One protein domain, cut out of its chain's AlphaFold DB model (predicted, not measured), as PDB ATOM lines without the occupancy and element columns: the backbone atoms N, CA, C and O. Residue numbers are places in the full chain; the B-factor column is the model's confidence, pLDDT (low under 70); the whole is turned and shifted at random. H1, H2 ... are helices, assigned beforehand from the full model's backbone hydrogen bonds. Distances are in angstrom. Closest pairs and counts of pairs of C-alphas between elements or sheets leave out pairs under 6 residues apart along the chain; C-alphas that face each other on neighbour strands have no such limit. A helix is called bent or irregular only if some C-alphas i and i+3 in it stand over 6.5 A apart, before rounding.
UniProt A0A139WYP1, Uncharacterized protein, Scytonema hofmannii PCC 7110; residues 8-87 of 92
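This is residues 8 to 87 of the 92 residues of an uncharacterized protein of Scytonema hofmannii PCC 7110 (UniProt A0A139WYP1). A long helix, H4, makes the backbone of an open, drawn-out model, with H3 packed on the first part of H4 and H2 side by side with the last part of H4. H1 lies off by itself beyond the H2 end, touching no helix and joined to H2 by a loose link; residues 19 to 24, at the end of H1 and the start of this link, stand free. The printed part has 80 residues with four named helices, in the order H1, H2, H3, H4, and no named strand; the class is all helix. The whole is extended, with a radius of gyration of the C-alphas of 20.2 A, and the C-alphas span 61 by 25 by 17 A along their three main axes.

H1 is residues 8 to 20, 18.5 A from first to last C-alpha, and begins with C-alpha 8 at (207.831, 252.794, 164.822). H2 is residues 31 to 40, 15.1 A long; it is irregular, but only just: C-alphas 32 and 35 are 6.7 A apart. H3 is residues 47 to 58, 15.9 A long, with C-alpha 47 at (204.106, 283.425, 189.532). H4 is residues 64 to 86, 33.3 A long, and ends with C-alpha 86 at (221.516, 269.383, 187.877).

H1 is apart from H2, H3 and H4. H2 touches H4, which meets it with residues 79 to 86 alone; the closest C-alphas are those of Gly 35 and Val 83, 4.7 A apart. The two run opposite ways at a shallow tilt of 8 degrees. H2 and H3 are apart. H3 touches H4, which meets it with residues 64 to 71 alone; the closest C-alphas are those of Leu 54 and Ile 67, 6.5 A apart. These two run opposite ways at a steep tilt of 54 degrees. In H1 and H4 every pair of O i and N i+4 is within hydrogen-bond range; in H2 it is 4 of 6 pairs and in H3 7 of 8.

The two C-alphas farthest apart, those of Ala 20 and Asp 60, are 61.6 A apart, and the first and last printed C-alphas, of Glu 8 and Gln 87, are 33.3 A apart. The printed part has no cut. The link from H3 to H4 is tight, with 5 residues; those from H1 to H2, with 10 residues, and from H2 to H3, with 6 residues, are short, and no link is long. The mean pLDDT of the printed part is 76.6. It is under 70 in residues 9 to 36, residues 38 to 44 and residue 87.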
ATOM      1  N   GLU A   8     207.685 254.247 164.723       71.38
ATOM      2  CA  GLU A   8     207.831 252.794 164.822       71.38
ATOM      3  C   GLU A   8     209.305 252.367 164.867       71.38
ATOM      4  O   GLU A   8     209.692 251.536 165.687       71.38
ATOM      5  N   HIS A   9     210.152 253.002 164.055       67.38
ATOM      6  CA  HIS A   9     211.589 252.749 164.050       67.38
ATOM      7  C   HIS A   9     212.252 253.219 165.350       67.38
ATOM      8  O   HIS A   9     213.119 252.529 165.878       67.38
ATOM      9  N   ALA A  10     211.820 254.361 165.891       67.38
ATOM     10  CA  ALA A  10     212.332 254.883 167.156       67.38
ATOM     11  C   ALA A  10     211.991 253.956 168.338       67.38
ATOM     12  O   ALA A  10     212.846 253.699 169.183       67.38
ATOM     13  N   ARG A  11     210.773 253.393 168.375       69.06
ATOM     14  CA  ARG A  11     210.380 252.415 169.407       69.06
ATOM     15  C   ARG A  11     211.166 251.111 169.306       69.06
ATOM     16  O   ARG A  11     211.572 250.577 170.333       69.06
ATOM     17  N   ALA A  12     211.392 250.622 168.088       67.00
ATOM     18  CA  ALA A  12     212.184 249.416 167.867       67.00
ATOM     19  C   ALA A  12     213.642 249.606 168.315       67.00
ATOM     20  O   ALA A  12     214.205 248.725 168.954       67.00
ATOM     21  N   MET A  13     214.238 250.772 168.043       64.38
ATOM     22  CA  MET A  13     215.588 251.096 168.513       64.38
ATOM     23  C   MET A  13     215.665 251.170 170.044       64.38
ATOM     24  O   MET A  13     216.578 250.590 170.622       64.38
ATOM     25  N   ALA A  14     214.679 251.788 170.702       60.72
ATOM     26  CA  ALA A  14     214.627 251.864 172.164       60.72
ATOM     27  C   ALA A  14     214.509 250.480 172.839       60.72
ATOM     28  O   ALA A  14     215.155 250.238 173.855       60.72
ATOM     29  N   GLN A  15     213.734 249.551 172.261       62.66
ATOM     30  CA  GLN A  15     213.655 248.167 172.753       62.66
ATOM     31  C   GLN A  15     214.984 247.417 172.618       62.66
ATOM     32  O   GLN A  15     215.388 246.714 173.539       62.66
ATOM     33  N   ILE A  16     215.685 247.591 171.493       63.34
ATOM     34  CA  ILE A  16     216.985 246.947 171.261       63.34
ATOM     35  C   ILE A  16     218.026 247.418 172.290       63.34
ATOM     36  O   ILE A  16     218.847 246.622 172.734       63.34
ATOM     37  N   GLU A  17     217.993 248.686 172.701       56.62
ATOM     38  CA  GLU A  17     218.912 249.236 173.708       56.62
ATOM     39  C   GLU A  17     218.631 248.728 175.127       56.62
ATOM     40  O   GLU A  17     219.574 248.424 175.861       56.62
ATOM     41  N   GLU A  18     217.351 248.600 175.493       58.09
ATOM     42  CA  GLU A  18     216.922 248.035 176.778       58.09
ATOM     43  C   GLU A  18     217.342 246.561 176.899       58.09
ATOM     44  O   GLU A  18     217.867 246.142 177.931       58.09
ATOM     45  N   GLU A  19     217.206 245.786 175.818       56.47
ATOM     46  CA  GLU A  19     217.657 244.390 175.756       56.47
ATOM     47  C   GLU A  19     219.189 244.253 175.709       56.47
ATOM     48  O   GLU A  19     219.742 243.269 176.206       56.47
ATOM     49  N   ALA A  20     219.891 245.241 175.141       59.66
ATOM     50  CA  ALA A  20     221.350 245.256 175.030       59.66
ATOM     51  C   ALA A  20     222.067 245.797 176.282       59.66
ATOM     52  O   ALA A  20     223.299 245.749 176.334       59.66
ATOM     53  N   ASN A  21     221.326 246.292 177.284       56.44
ATOM     54  CA  ASN A  21     221.861 246.929 178.493       56.44
ATOM     55  C   ASN A  21     222.925 248.000 178.161       56.44
ATOM     56  O   ASN A  21     223.968 248.090 178.811       56.44
ATOM     57  N   CYS A  22     222.691 248.759 177.084       50.84
ATOM     58  CA  CYS A  22     223.589 249.814 176.635       50.84
ATOM     59  C   CYS A  22     223.542 251.001 177.613       50.84
ATOM     60  O   CYS A  22     222.476 251.551 177.871       50.84
ATOM     61  N   ASP A  23     224.705 251.444 178.101       52.56
ATOM     62  CA  ASP A  23     224.862 252.574 179.044       52.56
ATOM     63  C   ASP A  23     224.417 253.948 178.488       52.56
ATOM     64  O   ASP A  23     224.396 254.941 179.216       52.56
ATOM     65  N   ILE A  24     224.074 254.037 177.200       54.72
ATOM     66  CA  ILE A  24     223.660 255.269 176.519       54.72
ATOM     67  C   ILE A  24     222.349 254.966 175.793       54.72
ATOM     68  O   ILE A  24     222.362 254.349 174.731       54.72
ATOM     69  N   GLY A  25     221.220 255.352 176.388       48.59
ATOM     70  CA  GLY A  25     219.902 255.198 175.768       48.59
ATOM     71  C   GLY A  25     219.585 256.335 174.794       48.59
ATOM     72  O   GLY A  25     219.871 257.496 175.081       48.59
ATOM     73  N   ALA A  26     218.908 256.029 173.687       51.41
ATOM     74  CA  ALA A  26     218.365 256.952 172.687       51.41
ATOM     75  C   ALA A  26     217.122 257.732 173.169       51.41
ATOM     76  O   ALA A  26     216.290 258.179 172.374       51.41
ATOM     77  N   GLY A  27     216.984 257.924 174.483       53.06
ATOM     78  CA  GLY A  27     216.168 259.010 175.014       53.06
ATOM     79  C   GLY A  27     216.820 260.356 174.686       53.06
ATOM     80  O   GLY A  27     217.994 260.421 174.330       53.06
ATOM     81  N   PHE A  28     216.078 261.460 174.813       49.84
ATOM     82  CA  PHE A  28     216.725 262.774 174.802       49.84
ATOM     83  C   PHE A  28     217.735 262.820 175.955       49.84
ATOM     84  O   PHE A  28     217.341 262.885 177.122       49.84
ATOM     85  N   ASP A  29     219.026 262.771 175.624       54.34
ATOM     86  CA  ASP A  29     220.104 263.033 176.565       54.34
ATOM     87  C   ASP A  29     220.076 264.520 176.909       54.34
ATOM     88  O   ASP A  29     220.706 265.365 176.271       54.34
ATOM     89  N   TRP A  30     219.261 264.862 177.906       57.12
ATOM     90  CA  TRP A  30     219.295 266.202 178.470       57.12
ATOM     91  C   TRP A  30     220.637 266.448 179.176       57.12
ATOM     92  O   TRP A  30     221.040 267.602 179.278       57.12
ATOM     93  N   GLY A  31     221.355 265.390 179.580       64.44
ATOM     94  CA  GLY A  31     222.771 265.392 179.944       64.44
ATOM     95  C   GLY A  31     223.234 266.562 180.810       64.44
ATOM     96  O   GLY A  31     222.513 267.077 181.665       64.44
ATOM     97  N   ALA A  32     224.461 267.015 180.543       60.44
ATOM     98  CA  ALA A  32     225.057 268.212 181.141       60.44
ATOM     99  C   ALA A  32     224.265 269.510 180.858       60.44
ATOM    100  O   ALA A  32     224.438 270.502 181.565       60.44
ATOM    101  N   ASN A  33     223.375 269.495 179.860       64.75
ATOM    102  CA  ASN A  33     222.618 270.656 179.392       64.75
ATOM    103  C   ASN A  33     221.244 270.786 180.066       64.75
ATOM    104  O   ASN A  33     220.549 271.782 179.862       64.75
ATOM    105  N   LEU A  34     220.844 269.818 180.902       68.69
ATOM    106  CA  LEU A  34     219.582 269.860 181.631       68.69
ATOM    107  C   LEU A  34     219.564 271.074 182.556       68.69
ATOM    108  O   LEU A  34     218.576 271.793 182.579       68.69
ATOM    109  N   GLY A  35     220.671 271.357 183.248       66.44
ATOM    110  CA  GLY A  35     220.814 272.559 184.070       66.44
ATOM    111  C   GLY A  35     220.635 273.861 183.277       66.44
ATOM    112  O   GLY A  35     220.013 274.795 183.777       66.44
ATOM    113  N   GLU A  36     221.115 273.922 182.033       69.44
ATOM    114  CA  GLU A  36     220.962 275.097 181.163       69.44
ATOM    115  C   GLU A  36     219.533 275.242 180.631       69.44
ATOM    116  O   GLU A  36     218.963 276.334 180.670       69.44
ATOM    117  N   PHE A  37     218.908 274.139 180.215       71.25
ATOM    118  CA  PHE A  37     217.497 274.115 179.832       71.25
ATOM    119  C   PHE A  37     216.610 274.590 180.989       71.25
ATOM    120  O   PHE A  37     215.784 275.487 180.826       71.25
ATOM    121  N   LEU A  38     216.874 274.063 182.182       68.69
ATOM    122  CA  LEU A  38     216.239 274.422 183.445       68.69
ATOM    123  C   LEU A  38     216.468 275.895 183.834       68.69
ATOM    124  O   LEU A  38     215.584 276.525 184.424       68.69
ATOM    125  N   ALA A  39     217.623 276.470 183.493       68.31
ATOM    126  CA  ALA A  39     217.893 277.897 183.667       68.31
ATOM    127  C   ALA A  39     217.119 278.767 182.661       68.31
ATOM    128  O   ALA A  39     216.725 279.886 182.999       68.31
ATOM    129  N   SER A  40     216.899 278.251 181.447       69.12
ATOM    130  CA  SER A  40     216.179 278.937 180.366       69.12
ATOM    131  C   SER A  40     214.654 278.891 180.510       69.12
ATOM    132  O   SER A  40     213.960 279.766 179.992       69.12
ATOM    133  N   THR A  41     214.112 277.905 181.232       66.31
ATOM    134  CA  THR A  41     212.677 277.841 181.521       66.31
ATOM    135  C   THR A  41     212.269 278.952 182.483       66.31
ATOM    136  O   THR A  41     212.765 279.052 183.608       66.31
ATOM    137  N   ASN A  42     211.316 279.773 182.045       62.16
ATOM    138  CA  ASN A  42     210.706 280.816 182.861       62.16
ATOM    139  C   ASN A  42     209.872 280.179 183.986       62.16
ATOM    140  O   ASN A  42     208.708 279.857 183.790       62.16
ATOM    141  N   CYS A  43     210.496 280.033 185.159       60.78
ATOM    142  CA  CYS A  43     209.915 279.687 186.461       60.78
ATOM    143  C   CYS A  43     209.222 278.314 186.598       60.78
ATOM    144  O   CYS A  43     208.191 278.030 186.002       60.78
ATOM    145  N   TYR A  44     209.722 277.502 187.537       69.75
ATOM    146  CA  TYR A  44     209.086 276.249 187.988       69.75
ATOM    147  C   TYR A  44     207.735 276.447 188.670       69.75
ATOM    148  O   TYR A  44     206.930 275.523 188.756       69.75
ATOM    149  N   ILE A  45     207.533 277.639 189.225       79.88
ATOM    150  CA  ILE A  45     206.367 277.991 190.016       79.88
ATOM    151  C   ILE A  45     205.601 279.052 189.247       79.88
ATOM    152  O   ILE A  45     206.172 280.070 188.859       79.88
ATOM    153  N   ASP A  46     204.306 278.817 189.073       86.25
ATOM    154  CA  ASP A  46     203.369 279.804 188.548       86.25
ATOM    155  C   ASP A  46     203.419 281.069 189.418       86.25
ATOM    156  O   ASP A  46     203.054 281.050 190.597       86.25
ATOM    157  N   HIS A  47     203.909 282.161 188.830       89.38
ATOM    158  CA  HIS A  47     204.106 283.425 189.532       89.38
ATOM    159  C   HIS A  47     202.793 283.977 190.092       89.38
ATOM    160  O   HIS A  47     202.772 284.478 191.213       89.38
ATOM    161  N   ARG A  48     201.678 283.823 189.366       90.50
ATOM    162  CA  ARG A  48     200.377 284.318 189.824       90.50
ATOM    163  C   ARG A  48     199.906 283.549 191.051       90.50
ATOM    164  O   ARG A  48     199.470 284.165 192.014       90.50
ATOM    165  N   LYS A  49     200.057 282.222 191.049       92.12
ATOM    166  CA  LYS A  49     199.706 281.393 192.216       92.12
ATOM    167  C   LYS A  49     200.569 281.704 193.433       92.12
ATOM    168  O   LYS A  49     200.074 281.664 194.554       92.12
ATOM    169  N   LEU A  50     201.855 281.993 193.224       92.25
ATOM    170  CA  LEU A  50     202.744 282.399 194.309       92.25
ATOM    171  C   LEU A  50     202.312 283.745 194.901       92.25
ATOM    172  O   LEU A  50     202.251 283.865 196.120       92.25
ATOM    173  N   LEU A  51     201.973 284.723 194.057       94.19
ATOM    174  CA  LEU A  51     201.441 286.006 194.514       94.19
ATOM    175  C   LEU A  51     200.127 285.836 195.275       94.19
ATOM    176  O   LEU A  51     200.015 286.362 196.371       94.19
ATOM    177  N   GLU A  52     199.175 285.060 194.749       94.81
ATOM    178  CA  GLU A  52     197.902 284.776 195.430       94.81
ATOM    179  C   GLU A  52     198.139 284.217 196.848       94.81
ATOM    180  O   GLU A  52     197.550 284.705 197.808       94.81
ATOM    181  N   LEU A  53     199.061 283.258 196.994       94.38
ATOM    182  CA  LEU A  53     199.438 282.671 198.287       94.38
ATOM    183  C   LEU A  53     200.077 283.676 199.253       94.38
ATOM    184  O   LEU A  53     199.805 283.635 200.454       94.38
ATOM    185  N   LEU A  54     200.966 284.533 198.749       93.81
ATOM    186  CA  LEU A  54     201.641 285.536 199.569       93.81
ATOM    187  C   LEU A  54     200.668 286.639 199.987       93.81
ATOM    188  O   LEU A  54     200.630 286.988 201.164       93.81
ATOM    189  N   SER A  55     199.839 287.129 199.066       93.50
ATOM    190  CA  SER A  55     198.813 288.134 199.344       93.50
ATOM    191  C   SER A  55     197.798 287.645 200.373       93.50
ATOM    192  O   SER A  55     197.557 288.359 201.336       93.50
ATOM    193  N   GLU A  56     197.312 286.400 200.282       93.75
ATOM    194  CA  GLU A  56     196.335 285.848 201.243       93.75
ATOM    195  C   GLU A  56     196.810 285.919 202.708       93.75
ATOM    196  O   GLU A  56     196.003 285.933 203.638       93.75
ATOM    197  N   ARG A  57     198.128 285.908 202.943       91.31
ATOM    198  CA  ARG A  57     198.704 285.817 204.293       91.31
ATOM    199  C   ARG A  57     199.489 287.040 204.727       91.31
ATOM    200  O   ARG A  57     199.721 287.182 205.925       91.31
ATOM    201  N   LEU A  58     199.930 287.868 203.787       92.44
ATOM    202  CA  LEU A  58     200.890 288.937 204.047       92.44
ATOM    203  C   LEU A  58     200.414 290.311 203.576       92.44
ATOM    204  O   LEU A  58     201.113 291.271 203.872       92.44
ATOM    205  N   GLU A  59     199.258 290.445 202.915       89.44
ATOM    206  CA  GLU A  59     198.768 291.755 202.437       89.44
ATOM    207  C   GLU A  59     198.523 292.776 203.559       89.44
ATOM    208  O   GLU A  59     198.656 293.979 203.345       89.44
ATOM    209  N   ASP A  60     198.235 292.304 204.775       91.62
ATOM    210  CA  ASP A  60     198.050 293.158 205.954       91.62
ATOM    211  C   ASP A  60     199.375 293.674 206.548       91.62
ATOM    212  O   ASP A  60     199.375 294.557 207.410       91.62
ATOM    213  N   VAL A  61     200.508 293.090 206.145       94.81
ATOM    214  CA  VAL A  61     201.836 293.338 206.739       94.81
ATOM    215  C   VAL A  61     202.811 293.923 205.725       94.81
ATOM    216  O   VAL A  61     203.619 294.778 206.078       94.81
ATOM    217  N   LEU A  62     202.744 293.450 204.485       94.31
ATOM    218  CA  LEU A  62     203.604 293.833 203.379       94.31
ATOM    219  C   LEU A  62     202.775 294.529 202.309       94.31
ATOM    220  O   LEU A  62     201.661 294.122 201.984       94.31
ATOM    221  N   SER A  63     203.360 295.557 201.712       95.19
ATOM    222  CA  SER A  63     202.813 296.172 200.513       95.19
ATOM    223  C   SER A  63     202.825 295.198 199.329       95.19
ATOM    224  O   SER A  63     203.609 294.249 199.265       95.19
ATOM    225  N   GLN A  64     201.977 295.474 198.336       92.56
ATOM    226  CA  GLN A  64     201.950 294.738 197.068       92.56
ATOM    227  C   GLN A  64     203.345 294.659 196.418       92.56
ATOM    228  O   GLN A  64     203.726 293.618 195.888       92.56
ATOM    229  N   GLU A  65     204.116 295.749 196.485       94.75
ATOM    230  CA  GLU A  65     205.463 295.834 195.915       94.75
ATOM    231  C   GLU A  65     206.447 294.906 196.644       94.75
ATOM    232  O   GLU A  65     207.176 294.154 195.996       94.75
ATOM    233  N   GLU A  66     206.399 294.870 197.980       94.69
ATOM    234  CA  GLU A  66     207.207 293.952 198.796       94.69
ATOM    235  C   GLU A  66     206.830 292.483 198.555       94.69
ATOM    236  O   GLU A  66     207.701 291.605 198.524       94.69
ATOM    237  N   ILE A  67     205.543 292.194 198.341       94.75
ATOM    238  CA  ILE A  67     205.061 290.851 197.995       94.75
ATOM    239  C   ILE A  67     205.603 290.419 196.625       94.75
ATOM    240  O   ILE A  67     206.108 289.301 196.483       94.75
ATOM    241  N   GLU A  68     205.554 291.299 195.624       94.00
ATOM    242  CA  GLU A  68     206.105 291.028 194.294       94.00
ATOM    243  C   GLU A  68     207.624 290.844 194.306       94.00
ATOM    244  O   GLU A  68     208.156 289.950 193.639       94.00
ATOM    245  N   GLU A  69     208.346 291.677 195.055       94.75
ATOM    246  CA  GLU A  69     209.788 291.535 195.244       94.75
ATOM    247  C   GLU A  69     210.134 290.198 195.910       94.75
ATOM    248  O   GLU A  69     210.987 289.455 195.412       94.75
ATOM    249  N   THR A  70     209.409 289.836 196.970       93.94
ATOM    250  CA  THR A  70     209.580 288.558 197.673       93.94
ATOM    251  C   THR A  70     209.336 287.374 196.741       93.94
ATOM    252  O   THR A  70     210.140 286.438 196.705       93.94
ATOM    253  N   ALA A  71     208.266 287.417 195.942       92.50
ATOM    254  CA  ALA A  71     207.941 286.370 194.978       92.50
ATOM    255  C   ALA A  71     209.054 286.187 193.934       92.50
ATOM    256  O   ALA A  71     209.482 285.058 193.679       92.50
ATOM    257  N   ARG A  72     209.562 287.293 193.371       91.44
ATOM    258  CA  ARG A  72     210.670 287.278 192.402       91.44
ATOM    259  C   ARG A  72     211.944 286.705 193.014       91.44
ATOM    260  O   ARG A  72     212.515 285.770 192.454       91.44
ATOM    261  N   SER A  73     212.346 287.204 194.182       92.38
ATOM    262  CA  SER A  73     213.554 286.739 194.871       92.38
ATOM    263  C   SER A  73     213.476 285.249 195.208       92.38
ATOM    264  O   SER A  73     214.424 284.499 194.972       92.38
ATOM    265  N   PHE A  74     212.325 284.781 195.696       91.31
ATOM    266  CA  PHE A  74     212.108 283.367 195.991       91.31
ATOM    267  C   PHE A  74     212.236 282.487 194.742       91.31
ATOM    268  O   PHE A  74     212.921 281.461 194.772       91.31
ATOM    269  N   GLN A  75     211.607 282.886 193.633       89.12
ATOM    270  CA  GLN A  75     211.676 282.143 192.375       89.12
ATOM    271  C   GLN A  75     213.099 282.091 191.812       89.12
ATOM    272  O   GLN A  75     213.526 281.037 191.338       89.12
ATOM    273  N   GLU A  76     213.848 283.188 191.900       88.06
ATOM    274  CA  GLU A  76     215.233 283.256 191.439       88.06
ATOM    275  C   GLU A  76     216.155 282.367 192.284       88.06
ATOM    276  O   GLU A  76     216.870 281.520 191.740       88.06
ATOM    277  N   GLN A  77     216.047 282.440 193.614       88.94
ATOM    278  CA  GLN A  77     216.789 281.561 194.525       88.94
ATOM    279  C   GLN A  77     216.472 280.081 194.287       88.94
ATOM    280  O   GLN A  77     217.363 279.224 194.326       88.94
ATOM    281  N   LEU A  78     215.202 279.751 194.041       87.00
ATOM    282  CA  LEU A  78     214.803 278.383 193.738       87.00
ATOM    283  C   LEU A  78     215.385 277.925 192.398       87.00
ATOM    284  O   LEU A  78     215.905 276.811 192.321       87.00
ATOM    285  N   ARG A  79     215.359 278.789 191.373       82.69
ATOM    286  CA  ARG A  79     215.973 278.508 190.070       82.69
ATOM    287  C   ARG A  79     217.448 278.174 190.235       82.69
ATOM    288  O   ARG A  79     217.883 277.135 189.752       82.69
ATOM    289  N   GLU A  80     218.201 278.998 190.956       84.81
ATOM    290  CA  GLU A  80     219.624 278.746 191.198       84.81
ATOM    291  C   GLU A  80     219.878 277.407 191.893       84.81
ATOM    292  O   GLU A  80     220.795 276.677 191.516       84.81
ATOM    293  N   ARG A  81     219.074 277.061 192.906       84.94
ATOM    294  CA  ARG A  81     219.208 275.784 193.624       84.94
ATOM    295  C   ARG A  81     218.932 274.589 192.721       84.94
ATOM    296  O   ARG A  81     219.648 273.594 192.807       84.94
ATOM    297  N   VAL A  82     217.912 274.685 191.870       81.62
ATOM    298  CA  VAL A  82     217.586 273.636 190.900       81.62
ATOM    299  C   VAL A  82     218.725 273.493 189.896       81.62
ATOM    300  O   VAL A  82     219.263 272.400 189.760       81.62
ATOM    301  N   VAL A  83     219.172 274.587 189.278       81.56
ATOM    302  CA  VAL A  83     220.288 274.567 188.320       81.56
ATOM    303  C   VAL A  83     221.539 273.946 188.943       81.56
ATOM    304  O   VAL A  83     222.101 273.021 188.368       81.56
ATOM    305  N   LYS A  84     221.928 274.361 190.156       81.88
ATOM    306  CA  LYS A  84     223.083 273.791 190.875       81.88
ATOM    307  C   LYS A  84     222.960 272.289 191.133       81.88
ATOM    308  O   LYS A  84     223.969 271.598 191.141       81.88
ATOM    309  N   LYS A  85     221.748 271.774 191.361       80.62
ATOM    310  CA  LYS A  85     221.519 270.340 191.598       80.62
ATOM    311  C   LYS A  85     221.712 269.495 190.336       80.62
ATOM    312  O   LYS A  85     222.075 268.329 190.450       80.62
ATOM    313  N   TYR A  86     221.439 270.072 189.169       72.81
ATOM    314  CA  TYR A  86     221.516 269.383 187.877       72.81
ATOM    315  C   TYR A  86     222.768 269.737 187.067       72.81
ATOM    316  O   TYR A  86     222.989 269.148 186.014       72.81
ATOM    317  N   GLN A  87     223.601 270.662 187.547       67.31
ATOM    318  CA  GLN A  87     224.938 270.851 187.001       67.31
ATOM    319  C   GLN A  87     225.820 269.659 187.399       67.31
ATOM    320  O   GLN A  87     225.878 269.317 188.585       67.31
TER     321      GLN A  87